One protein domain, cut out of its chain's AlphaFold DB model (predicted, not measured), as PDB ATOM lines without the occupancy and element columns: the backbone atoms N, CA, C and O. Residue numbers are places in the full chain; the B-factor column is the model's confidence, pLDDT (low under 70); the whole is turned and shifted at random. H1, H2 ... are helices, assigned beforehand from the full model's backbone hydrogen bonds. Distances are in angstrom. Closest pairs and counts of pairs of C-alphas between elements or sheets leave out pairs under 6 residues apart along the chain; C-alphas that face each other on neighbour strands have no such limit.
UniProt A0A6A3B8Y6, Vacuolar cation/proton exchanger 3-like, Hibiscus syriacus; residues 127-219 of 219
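What this domain is: This is residues 127 to 219 of the 219 residues of the protein "Vacuolar cation/proton exchanger 3-like" of Hibiscus syriacus (UniProt A0A6A3B8Y6). Little regular structure: one long helix, H4, forms the middle, with short H2 packed on its residues 164 to 171 and H3 near its first residues. The unnamed stretch 179 to 219 makes a wide, open loop, whose residues 188 to 198 stick out. The 93 printed residues include four named helices, H1 to H4 in order, and no named strand; the class is all helix, with 30 residues in named elements. The whole is loose, radius of gyration of the C-alphas 15.8 A, spanning 42 by 41 by 24 A.

How they stand to each other: H4, residues 162 to 178, touches H2, residues 139 to 143; their closest C-alphas, Val 168 and Leu 139, are 6.9 A apart. H3, residues 149 to 152, is close to H4 but not clearly touching; their closest C-alphas, Thr 152 and Glu 163, are 6.9 A apart. H1, residues 129 to 132, is apart from H2, H3 and H4. In H2 and H4 every O i to N i+4 pair is within hydrogen-bond range; H1 and H3 are too short for one.

Where its parts are: H4 runs 24.5 A from C-alpha 162 at (154.104, 124.600, 190.677) to C-alpha 178 at (144.348, 103.100, 184.322).

The domain as a whole: The farthest C-alphas, Gln 131 and Asp 197, are 45.1 A apart. The printed part has no cut and no long link between helices. Residues 187 and 193 to 219 have pLDDT under 70.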
ATOM      1  N   VAL A 127     151.955 109.871 169.631       78.75
ATOM      2  CA  VAL A 127     152.296 108.452 169.541       78.75
ATOM      3  C   VAL A 127     151.019 107.622 169.660       78.75
ATOM      4  O   VAL A 127     150.170 107.902 170.497       78.75
ATOM      5  N   ASN A 128     150.867 106.595 168.819       81.69
ATOM      6  CA  ASN A 128     149.762 105.646 168.949       81.69
ATOM      7  C   ASN A 128     150.117 104.567 169.985       81.69
ATOM      8  O   ASN A 128     150.728 103.554 169.643       81.69
ATOM      9  N   GLU A 129     149.728 104.812 171.236       80.88
ATOM     10  CA  GLU A 129     149.983 103.952 172.401       80.88
ATOM     11  C   GLU A 129     149.499 102.510 172.219       80.88
ATOM     12  O   GLU A 129     150.224 101.567 172.540       80.88
ATOM     13  N   GLU A 130     148.304 102.317 171.647       82.38
ATOM     14  CA  GLU A 130     147.720 100.986 171.436       82.38
ATOM     15  C   GLU A 130     148.573 100.137 170.490       82.38
ATOM     16  O   GLU A 130     148.788  98.944 170.721       82.38
ATOM     17  N   GLN A 131     149.097 100.753 169.427       81.25
ATOM     18  CA  GLN A 131     149.920 100.059 168.440       81.25
ATOM     19  C   GLN A 131     151.308  99.712 168.976       81.25
ATOM     20  O   GLN A 131     151.825  98.640 168.657       81.25
ATOM     21  N   ILE A 132     151.905 100.589 169.788       81.62
ATOM     22  CA  ILE A 132     153.235 100.346 170.366       81.62
ATOM     23  C   ILE A 132     153.188  99.597 171.705       81.62
ATOM     24  O   ILE A 132     154.239  99.207 172.203       81.62
ATOM     25  N   ARG A 133     151.988  99.351 172.255       80.12
ATOM     26  CA  ARG A 133     151.734  98.649 173.528       80.12
ATOM     27  C   ARG A 133     152.464  99.269 174.723       80.12
ATOM     28  O   ARG A 133     152.904  98.558 175.625       80.12
ATOM     29  N   ILE A 134     152.589 100.591 174.721       79.19
ATOM     30  CA  ILE A 134     153.222 101.373 175.783       79.19
ATOM     31  C   ILE A 134     152.246 102.480 176.163       79.19
ATOM     32  O   ILE A 134     151.703 103.143 175.283       79.19
ATOM     33  N   LYS A 135     152.031 102.668 177.468       80.44
ATOM     34  CA  LYS A 135     151.254 103.793 177.994       80.44
ATOM     35  C   LYS A 135     152.074 105.071 177.891       80.44
ATOM     36  O   LYS A 135     153.252 105.081 178.250       80.44
ATOM     37  N   CYS A 136     151.462 106.141 177.409       83.88
ATOM     38  CA  CYS A 136     152.074 107.459 177.350       83.88
ATOM     39  C   CYS A 136     151.178 108.478 178.055       83.88
ATOM     40  O   CYS A 136     149.967 108.321 178.156       83.88
ATOM     41  N   VAL A 137     151.800 109.533 178.574       86.75
ATOM     42  CA  VAL A 137     151.080 110.674 179.135       86.75
ATOM     43  C   VAL A 137     151.185 111.816 178.133       86.75
ATOM     44  O   VAL A 137     152.258 112.396 177.952       86.75
ATOM     45  N   ASP A 138     150.082 112.134 177.452       87.94
ATOM     46  CA  ASP A 138     150.022 113.250 176.501       87.94
ATOM     47  C   ASP A 138     149.872 114.591 177.233       87.94
ATOM     48  O   ASP A 138     148.787 115.173 177.343       87.94
ATOM     49  N   LEU A 139     151.002 115.100 177.726       88.75
ATOM     50  CA  LEU A 139     151.063 116.388 178.414       88.75
ATOM     51  C   LEU A 139     150.608 117.552 177.526       88.75
ATOM     52  O   LEU A 139     150.027 118.507 178.034       88.75
ATOM     53  N   TRP A 140     150.821 117.487 176.208       86.19
ATOM     54  CA  TRP A 140     150.399 118.557 175.299       86.19
ATOM     55  C   TRP A 140     148.880 118.725 175.311       86.19
ATOM     56  O   TRP A 140     148.373 119.841 175.454       86.19
ATOM     57  N   THR A 141     148.151 117.616 175.193       88.88
ATOM     58  CA  THR A 141     146.691 117.635 175.292       88.88
ATOM     59  C   THR A 141     146.241 117.992 176.708       88.88
ATOM     60  O   THR A 141     145.300 118.772 176.858       88.88
ATOM     61  N   ALA A 142     146.922 117.492 177.746       92.56
ATOM     62  CA  ALA A 142     146.582 117.790 179.135       92.56
ATOM     63  C   ALA A 142     146.699 119.285 179.483       92.56
ATOM     64  O   ALA A 142     145.736 119.862 179.990       92.56
ATOM     65  N   PHE A 143     147.822 119.937 179.157       93.06
ATOM     66  CA  PHE A 143     148.020 121.373 179.400       93.06
ATOM     67  C   PHE A 143     146.961 122.221 178.697       93.06
ATOM     68  O   PHE A 143     146.444 123.176 179.266       93.06
ATOM     69  N   ARG A 144     146.567 121.839 177.480       92.38
ATOM     70  CA  ARG A 144     145.600 122.592 176.670       92.38
ATOM     71  C   ARG A 144     144.137 122.404 177.071       92.38
ATOM     72  O   ARG A 144     143.273 122.998 176.432       92.38
ATOM     73  N   LYS A 145     143.845 121.630 178.124       93.50
ATOM     74  CA  LYS A 145     142.518 121.628 178.770       93.50
ATOM     75  C   LYS A 145     142.215 122.963 179.473       93.50
ATOM     76  O   LYS A 145     141.067 123.199 179.836       93.50
ATOM     77  N   ARG A 146     143.231 123.809 179.675       91.81
ATOM     78  CA  ARG A 146     143.155 125.144 180.286       91.81
ATOM     79  C   ARG A 146     143.485 126.203 179.234       91.81
ATOM     80  O   ARG A 146     144.354 125.966 178.395       91.81
ATOM     81  N   ASP A 147     142.853 127.371 179.299       94.31
ATOM     82  CA  ASP A 147     143.073 128.447 178.316       94.31
ATOM     83  C   ASP A 147     144.361 129.251 178.581       94.31
ATOM     84  O   ASP A 147     145.025 129.697 177.645       94.31
ATOM     85  N   ASP A 148     144.755 129.395 179.845       95.44
ATOM     86  CA  ASP A 148     145.887 130.196 180.333       95.44
ATOM     87  C   ASP A 148     147.177 129.380 180.559       95.44
ATOM     88  O   ASP A 148     148.143 129.852 181.160       95.44
ATOM     89  N   TRP A 149     147.223 128.148 180.046       94.94
ATOM     90  CA  TRP A 149     148.288 127.179 180.323       94.94
ATOM     91  C   TRP A 149     149.707 127.697 180.040       94.94
ATOM     92  O   TRP A 149     150.637 127.337 180.752       94.94
ATOM     93  N   MET A 150     149.895 128.548 179.024       92.06
ATOM     94  CA  MET A 150     151.222 129.064 178.657       92.06
ATOM     95  C   MET A 150     151.836 129.945 179.743       92.06
ATOM     96  O   MET A 150     153.051 129.934 179.912       92.06
ATOM     97  N   THR A 151     151.014 130.735 180.434       93.75
ATOM     98  CA  THR A 151     151.468 131.668 181.473       93.75
ATOM     99  C   THR A 151     151.407 131.052 182.858       93.75
ATOM    100  O   THR A 151     152.202 131.417 183.712       93.75
ATOM    101  N   THR A 152     150.469 130.131 183.074       94.94
ATOM    102  CA  THR A 152     150.204 129.563 184.397       94.94
ATOM    103  C   THR A 152     151.008 128.292 184.643       94.94
ATOM    104  O   THR A 152     151.477 128.088 185.753       94.94
ATOM    105  N   CYS A 153     151.207 127.438 183.633       95.38
ATOM    106  CA  CYS A 153     151.898 126.154 183.804       95.38
ATOM    107  C   CYS A 153     153.410 126.217 183.549       95.38
ATOM    108  O   CYS A 153     154.097 125.214 183.750       95.38
ATOM    109  N   PHE A 154     153.935 127.356 183.091       94.62
ATOM    110  CA  PHE A 154     155.345 127.522 182.745       94.62
ATOM    111  C   PHE A 154     155.911 128.811 183.336       94.62
ATOM    112  O   PHE A 154     155.279 129.858 183.257       94.62
ATOM    113  N   THR A 155     157.131 128.755 183.870       88.19
ATOM    114  CA  THR A 155     157.811 129.926 184.452       88.19
ATOM    115  C   THR A 155     158.509 130.786 183.397       88.19
ATOM    116  O   THR A 155     158.506 132.011 183.483       88.19
ATOM    117  N   ASP A 156     159.083 130.156 182.372       85.00
ATOM    118  CA  ASP A 156     159.823 130.814 181.286       85.00
ATOM    119  C   ASP A 156     159.426 130.298 179.888       85.00
ATOM    120  O   ASP A 156     160.140 130.493 178.901       85.00
ATOM    121  N   GLY A 157     158.276 129.623 179.806       81.88
ATOM    122  CA  GLY A 157     157.797 128.945 178.600       81.88
ATOM    123  C   GLY A 157     158.461 127.589 178.323       81.88
ATOM    124  O   GLY A 157     158.160 126.986 177.293       81.88
ATOM    125  N   ILE A 158     159.357 127.111 179.201       79.44
ATOM    126  CA  ILE A 158     160.010 125.795 179.099       79.44
ATOM    127  C   ILE A 158     159.892 125.011 180.410       79.44
ATOM    128  O   ILE A 158     159.477 123.854 180.387       79.44
ATOM    129  N   HIS A 159     160.249 125.616 181.543       85.88
ATOM    130  CA  HIS A 159     160.203 124.970 182.854       85.88
ATOM    131  C   HIS A 159     158.803 125.063 183.459       85.88
ATOM    132  O   HIS A 159     158.156 126.107 183.358       85.88
ATOM    133  N   PHE A 160     158.342 123.984 184.095       91.81
ATOM    134  CA  PHE A 160     157.036 123.968 184.749       91.81
ATOM    135  C   PHE A 160     157.021 124.870 185.986       91.81
ATOM    136  O   PHE A 160     157.992 124.920 186.741       91.81
ATOM    137  N   SER A 161     155.905 125.563 186.192       96.00
ATOM    138  CA  SER A 161     155.558 126.161 187.486       96.00
ATOM    139  C   SER A 161     155.113 125.080 188.483       96.00
ATOM    140  O   SER A 161     155.083 123.886 188.152       96.00
ATOM    141  N   SER A 162     154.737 125.492 189.698       96.38
ATOM    142  CA  SER A 162     154.104 124.600 190.677       96.38
ATOM    143  C   SER A 162     152.833 123.967 190.092       96.38
ATOM    144  O   SER A 162     152.708 122.745 190.036       96.38
ATOM    145  N   GLU A 163     151.964 124.783 189.496       95.25
ATOM    146  CA  GLU A 163     150.707 124.364 188.872       95.25
ATOM    147  C   GLU A 163     150.938 123.464 187.653       95.25
ATOM    148  O   GLU A 163     150.186 122.519 187.398       95.25
ATOM    149  N   GLY A 164     151.983 123.749 186.870       94.12
ATOM    150  CA  GLY A 164     152.371 122.896 185.753       94.12
ATOM    151  C   GLY A 164     152.836 121.515 186.213       94.12
ATOM    152  O   GLY A 164     152.450 120.502 185.626       94.12
ATOM    153  N   SER A 165     153.618 121.476 187.293       95.88
ATOM    154  CA  SER A 165     154.125 120.241 187.897       95.88
ATOM    155  C   SER A 165     153.002 119.415 188.526       95.88
ATOM    156  O   SER A 165     152.958 118.200 188.336       95.88
ATOM    157  N   GLU A 166     152.057 120.067 189.205       95.12
ATOM    158  CA  GLU A 166     150.871 119.428 189.775       95.12
ATOM    159  C   GLU A 166     150.023 118.747 188.691       95.12
ATOM    160  O   GLU A 166     149.630 117.586 188.834       95.12
ATOM    161  N   LEU A 167     149.800 119.424 187.558       94.88
ATOM    162  CA  LEU A 167     149.069 118.839 186.434       94.88
ATOM    163  C   LEU A 167     149.784 117.605 185.865       94.88
ATOM    164  O   LEU A 167     149.135 116.596 185.589       94.88
ATOM    165  N   VAL A 168     151.108 117.673 185.697       93.56
ATOM    166  CA  VAL A 168     151.916 116.541 185.216       93.56
ATOM    167  C   VAL A 168     151.796 115.358 186.175       93.56
ATOM    168  O   VAL A 168     151.532 114.242 185.727       93.56
ATOM    169  N   ALA A 169     151.929 115.592 187.483       91.94
ATOM    170  CA  ALA A 169     151.779 114.553 188.498       91.94
ATOM    171  C   ALA A 169     150.383 113.912 188.450       91.94
ATOM    172  O   ALA A 169     150.272 112.687 188.443       91.94
ATOM    173  N   LYS A 170     149.322 114.723 188.331       93.31
ATOM    174  CA  LYS A 170     147.939 114.237 188.217       93.31
ATOM    175  C   LYS A 170     147.742 113.318 187.009       93.31
ATOM    176  O   LYS A 170     147.126 112.263 187.140       93.31
ATOM    177  N   GLU A 171     148.261 113.691 185.841       94.75
ATOM    178  CA  GLU A 171     148.126 112.870 184.629       94.75
ATOM    179  C   GLU A 171     148.972 111.584 184.704       94.75
ATOM    180  O   GLU A 171     148.533 110.543 184.213       94.75
ATOM    181  N   ILE A 172     150.135 111.608 185.372       90.31
ATOM    182  CA  ILE A 172     150.930 110.396 185.645       90.31
ATOM    183  C   ILE A 172     150.169 109.442 186.569       90.31
ATOM    184  O   ILE A 172     150.031 108.265 186.237       90.31
ATOM    185  N   LEU A 173     149.653 109.934 187.700       89.31
ATOM    186  CA  LEU A 173     148.914 109.115 188.667       89.31
ATOM    187  C   LEU A 173     147.696 108.459 188.015       89.31
ATOM    188  O   LEU A 173     147.505 107.250 188.128       89.31
ATOM    189  N   LYS A 174     146.940 109.237 187.237       89.56
ATOM    190  CA  LYS A 174     145.820 108.722 186.453       89.56
ATOM    191  C   LYS A 174     146.256 107.619 185.482       89.56
ATOM    192  O   LYS A 174     145.615 106.573 185.410       89.56
ATOM    193  N   ALA A 175     147.344 107.827 184.739       88.06
ATOM    194  CA  ALA A 175     147.841 106.826 183.799       88.06
ATOM    195  C   ALA A 175     148.278 105.531 184.502       88.06
ATOM    196  O   ALA A 175     148.059 104.451 183.958       88.06
ATOM    197  N   MET A 176     148.860 105.625 185.703       85.12
ATOM    198  CA  MET A 176     149.230 104.467 186.523       85.12
ATOM    199  C   MET A 176     148.000 103.681 186.991       85.12
ATOM    200  O   MET A 176     147.991 102.455 186.879       85.12
ATOM    201  N   GLU A 177     146.957 104.368 187.463       84.88
ATOM    202  CA  GLU A 177     145.690 103.746 187.877       84.88
ATOM    203  C   GLU A 177     144.998 103.028 186.707       84.88
ATOM    204  O   GLU A 177     144.539 101.894 186.839       84.88
ATOM    205  N   GLU A 178     144.977 103.652 185.528       85.62
ATOM    206  CA  GLU A 178     144.348 103.100 184.322       85.62
ATOM    207  C   GLU A 178     145.188 102.014 183.626       85.62
ATOM    208  O   GLU A 178     144.696 101.326 182.723       85.62
ATOM    209  N   ALA A 179     146.464 101.861 183.989       81.00
ATOM    210  CA  ALA A 179     147.363 100.931 183.316       81.00
ATOM    211  C   ALA A 179     147.089  99.460 183.649       81.00
ATOM    212  O   ALA A 179     147.452  98.594 182.851       81.00
ATOM    213  N   GLY A 180     146.458  99.173 184.796       80.56
ATOM    214  CA  GLY A 180     146.165  97.804 185.231       80.56
ATOM    215  C   GLY A 180     147.416  96.922 185.326       80.56
ATOM    216  O   GLY A 180     147.364  95.741 184.981       80.56
ATOM    217  N   TRP A 181     148.557  97.507 185.698       80.88
ATOM    218  CA  TRP A 181     149.821  96.785 185.839       80.88
ATOM    219  C   TRP A 181     149.786  95.806 187.014       80.88
ATOM    220  O   TRP A 181     149.193  96.095 188.048       80.88
ATOM    221  N   GLU A 182     150.485  94.678 186.860       79.25
ATOM    222  CA  GLU A 182     150.702  93.695 187.922       79.25
ATOM    223  C   GLU A 182     152.211  93.472 188.140       79.25
ATOM    224  O   GLU A 182     152.897  93.047 187.201       79.25
ATOM    225  N   PRO A 183     152.746  93.741 189.349       78.94
ATOM    226  CA  PRO A 183     152.039  94.282 190.516       78.94
ATOM    227  C   PRO A 183     151.596  95.742 190.310       78.94
ATOM    228  O   PRO A 183     152.262  96.509 189.611       78.94
ATOM    229  N   SER A 184     150.485  96.128 190.942       77.00
ATOM    230  CA  SER A 184     150.002  97.514 190.928       77.00
ATOM    231  C   SER A 184     151.041  98.468 191.525       77.00
ATOM    232  O   SER A 184     151.575  98.229 192.607       77.00
ATOM    233  N   LEU A 185     151.275  99.587 190.835       79.06
ATOM    234  CA  LEU A 185     152.118 100.688 191.312       79.06
ATOM    235  C   LEU A 185     151.302 101.842 191.918       79.06
ATOM    236  O   LEU A 185     151.850 102.910 192.186       79.06
ATOM    237  N   CYS A 186     149.998 101.656 192.145       75.88
ATOM    238  CA  CYS A 186     149.200 102.645 192.868       75.88
ATOM    239  C   CYS A 186     149.726 102.761 194.305       75.88
ATOM    240  O   CYS A 186     149.914 101.742 194.976       75.88
ATOM    241  N   CYS A 187     149.937 103.985 194.800       66.75
ATOM    242  CA  CYS A 187     150.537 104.216 196.121       66.75
ATOM    243  C   CYS A 187     149.798 103.476 197.246       66.75
ATOM    244  O   CYS A 187     150.437 102.857 198.087       66.75
ATOM    245  N   ASN A 188     148.466 103.429 197.185       73.62
ATOM    246  CA  ASN A 188     147.614 102.749 198.164       73.62
ATOM    247  C   ASN A 188     147.787 101.220 198.194       73.62
ATOM    248  O   ASN A 188     147.395 100.577 199.164       73.62
ATOM    249  N   SER A 189     148.330 100.627 197.128       70.94
ATOM    250  CA  SER A 189     148.613  99.188 197.045       70.94
ATOM    251  C   SER A 189     150.070  98.834 197.344       70.94
ATOM    252  O   SER A 189     150.387  97.651 197.464       70.94
ATOM    253  N   MET A 190     150.957  99.828 197.456       74.56
ATOM    254  CA  MET A 190     152.366  99.594 197.755       74.56
ATOM    255  C   MET A 190     152.588  99.545 199.275       74.56
ATOM    256  O   MET A 190     152.030 100.366 200.001       74.56
ATOM    257  N   PRO A 191     153.395  98.599 199.785       72.06
ATOM    258  CA  PRO A 191     153.742  98.563 201.199       72.06
ATOM    259  C   PRO A 191     154.613  99.772 201.564       72.06
ATOM    260  O   PRO A 191     155.546 100.113 200.837       72.06
ATOM    261  N   THR A 192     154.338 100.400 202.706       72.38
ATOM    262  CA  THR A 192     155.201 101.447 203.263       72.38
ATOM    263  C   THR A 192     156.566 100.847 203.607       72.38
ATOM    264  O   THR A 192     156.645  99.893 204.378       72.38
ATOM    265  N   GLU A 193     157.645 101.385 203.031       58.81
ATOM    266  CA  GLU A 193     159.003 100.837 203.197       58.81
ATOM    267  C   GLU A 193     159.591 101.107 204.599       58.81
ATOM    268  O   GLU A 193     160.454 100.362 205.064       58.81
ATOM    269  N   PHE A 194     159.081 102.119 205.312       59.56
ATOM    270  CA  PHE A 194     159.523 102.489 206.659       59.56
ATOM    271  C   PHE A 194     158.326 102.768 207.576       59.56
ATOM    272  O   PHE A 194     157.519 103.656 207.310       59.56
ATOM    273  N   ASP A 195     158.220 102.010 208.665       54.56
ATOM    274  CA  ASP A 195     157.238 102.233 209.726       54.56
ATOM    275  C   ASP A 195     157.810 103.293 210.695       54.56
ATOM    276  O   ASP A 195     158.833 103.020 211.321       54.56
ATOM    277  N   GLN A 196     157.171 104.477 210.772       44.94
ATOM    278  CA  GLN A 196     157.214 105.534 211.822       44.94
ATOM    279  C   GLN A 196     157.467 106.988 211.348       44.94
ATOM    280  O   GLN A 196     158.541 107.353 210.875       44.94
ATOM    281  N   ASP A 197     156.456 107.829 211.610       42.12
ATOM    282  CA  ASP A 197     156.521 109.219 212.099       42.12
ATOM    283  C   ASP A 197     157.342 110.278 211.343       42.12
ATOM    284  O   ASP A 197     157.968 111.140 211.963       42.12
ATOM    285  N   LEU A 198     157.277 110.320 210.010       41.12
ATOM    286  CA  LEU A 198     157.722 111.501 209.260       41.12
ATOM    287  C   LEU A 198     156.610 112.007 208.340       41.12
ATOM    288  O   LEU A 198     156.338 111.444 207.282       41.12
ATOM    289  N   VAL A 199     155.968 113.096 208.768       39.31
ATOM    290  CA  VAL A 199     155.125 113.942 207.918       39.31
ATOM    291  C   VAL A 199     156.037 114.516 206.832       39.31
ATOM    292  O   VAL A 199     156.798 115.449 207.079       39.31
ATOM    293  N   TYR A 200     156.030 113.904 205.648       42.34
ATOM    294  CA  TYR A 200     156.691 114.469 204.477       42.34
ATOM    295  C   TYR A 200     155.833 115.619 203.952       42.34
ATOM    296  O   TYR A 200     154.928 115.419 203.146       42.34
ATOM    297  N   ASP A 201     156.133 116.827 204.414       41.81
ATOM    298  CA  ASP A 201     155.687 118.041 203.747       41.81
ATOM    299  C   ASP A 201     156.399 118.122 202.387       41.81
ATOM    300  O   ASP A 201     157.617 118.306 202.314       41.81
ATOM    301  N   LEU A 202     155.654 117.952 201.289       45.34
ATOM    302  CA  LEU A 202     156.155 118.296 199.959       45.34
ATOM    303  C   LEU A 202     156.282 119.816 199.901       45.34
ATOM    304  O   LEU A 202     155.285 120.517 199.748       45.34
ATOM    305  N   VAL A 203     157.505 120.315 200.068       44.81
ATOM    306  CA  VAL A 203     157.804 121.745 200.019       44.81
ATOM    307  C   VAL A 203     157.908 122.166 198.555       44.81
ATOM    308  O   VAL A 203     158.801 121.727 197.826       44.81
ATOM    309  N   THR A 204     156.975 123.006 198.117       50.66
ATOM    310  CA  THR A 204     157.055 123.704 196.826       50.66
ATOM    311  C   THR A 204     158.278 124.626 196.790       50.66
ATOM    312  O   THR A 204     158.841 124.970 197.830       50.66
ATOM    313  N   GLN A 205     158.710 125.078 195.605       47.34
ATOM    314  CA  GLN A 205     159.802 126.068 195.504       47.34
ATOM    315  C   GLN A 205     159.512 127.373 196.274       47.34
ATOM    316  O   GLN A 205     160.447 128.102 196.602       47.34
ATOM    317  N   ASP A 206     158.245 127.607 196.621       51.16
ATOM    318  CA  ASP A 206     157.749 128.781 197.336       51.16
ATOM    319  C   ASP A 206     157.647 128.566 198.861       51.16
ATOM    320  O   ASP A 206     157.314 129.489 199.602       51.16
ATOM    321  N   GLY A 207     157.985 127.369 199.358       49.34
ATOM    322  CA  GLY A 207     158.021 127.055 200.789       49.34
ATOM    323  C   GLY A 207     156.694 126.587 201.394       49.34
ATOM    324  O   GLY A 207     156.650 126.326 202.595       49.34
ATOM    325  N   GLU A 208     155.629 126.455 200.600       48.53
ATOM    326  CA  GLU A 208     154.344 125.917 201.062       48.53
ATOM    327  C   GLU A 208     154.324 124.385 200.987       48.53
ATOM    328  O   GLU A 208     154.796 123.802 200.002       48.53
ATOM    329  N   SER A 209     153.788 123.743 202.032       44.66
ATOM    330  CA  SER A 209     153.622 122.293 202.113       44.66
ATOM    331  C   SER A 209     152.308 121.849 201.469       44.66
ATOM    332  O   SER A 209     151.237 122.361 201.792       44.66
ATOM    333  N   ILE A 210     152.380 120.878 200.558       48.81
ATOM    334  CA  ILE A 210     151.195 120.266 199.942       48.81
ATOM    335  C   ILE A 210     150.946 118.902 200.584       48.81
ATOM    336  O   ILE A 210     151.816 118.029 200.576       48.81
ATOM    337  N   ASN A 211     149.732 118.696 201.100       48.22
ATOM    338  CA  ASN A 211     149.278 117.388 201.550       48.22
ATOM    339  C   ASN A 211     148.835 116.551 200.338       48.22
ATOM    340  O   ASN A 211     147.902 116.908 199.623       48.22
ATOM    341  N   VAL A 212     149.485 115.405 200.124       47.12
ATOM    342  CA  VAL A 212     149.211 114.477 199.008       47.12
ATOM    343  C   VAL A 212     147.742 114.022 198.967       47.12
ATOM    344  O   VAL A 212     147.209 113.743 197.894       47.12
ATOM    345  N   SER A 213     147.064 114.010 200.117       49.62
ATOM    346  CA  SER A 213     145.642 113.661 200.246       49.62
ATOM    347  C   SER A 213     144.712 114.648 199.527       49.62
ATOM    348  O   SER A 213     143.632 114.264 199.077       49.62
ATOM    349  N   ASP A 214     145.120 115.911 199.388       51.56
ATOM    350  CA  ASP A 214     144.288 116.968 198.800       51.56
ATOM    351  C   ASP A 214     144.292 116.920 197.263       51.56
ATOM    352  O   ASP A 214     143.307 117.291 196.622       51.56
ATOM    353  N   LEU A 215     145.339 116.342 196.658       51.34
ATOM    354  CA  LEU A 215     145.443 116.133 195.207       51.34
ATOM    355  C   LEU A 215     144.433 115.102 194.672       51.34
ATOM    356  O   LEU A 215     144.140 115.083 193.474       51.34
ATOM    357  N   GLN A 216     143.877 114.261 195.547       46.44
ATOM    358  CA  GLN A 216     142.900 113.227 195.194       46.44
ATOM    359  C   GLN A 216     141.437 113.715 195.248       46.44
ATOM    360  O   GLN A 216     140.557 113.028 194.734       46.44
ATOM    361  N   ASN A 217     141.152 114.905 195.801       40.44
ATOM    362  CA  ASN A 217     139.782 115.333 196.138       40.44
ATOM    363  C   ASN A 217     139.123 116.344 195.181       40.44
ATOM    364  O   ASN A 217     138.038 116.850 195.474       40.44
ATOM    365  N   HIS A 218     139.703 116.608 194.009       41.41
ATOM    366  CA  HIS A 218     139.057 117.433 192.979       41.41
ATOM    367  C   HIS A 218     138.804 116.637 191.691       41.41
ATOM    368  O   HIS A 218     139.602 116.648 190.741       41.41
ATOM    369  N   SER A 219     137.665 115.937 191.722       35.53
ATOM    370  CA  SER A 219     136.931 115.342 190.596       35.53
ATOM    371  C   SER A 219     136.050 116.365 189.889       35.53
ATOM    372  O   SER A 219     135.304 117.062 190.616       35.53
TER     373      SER A 219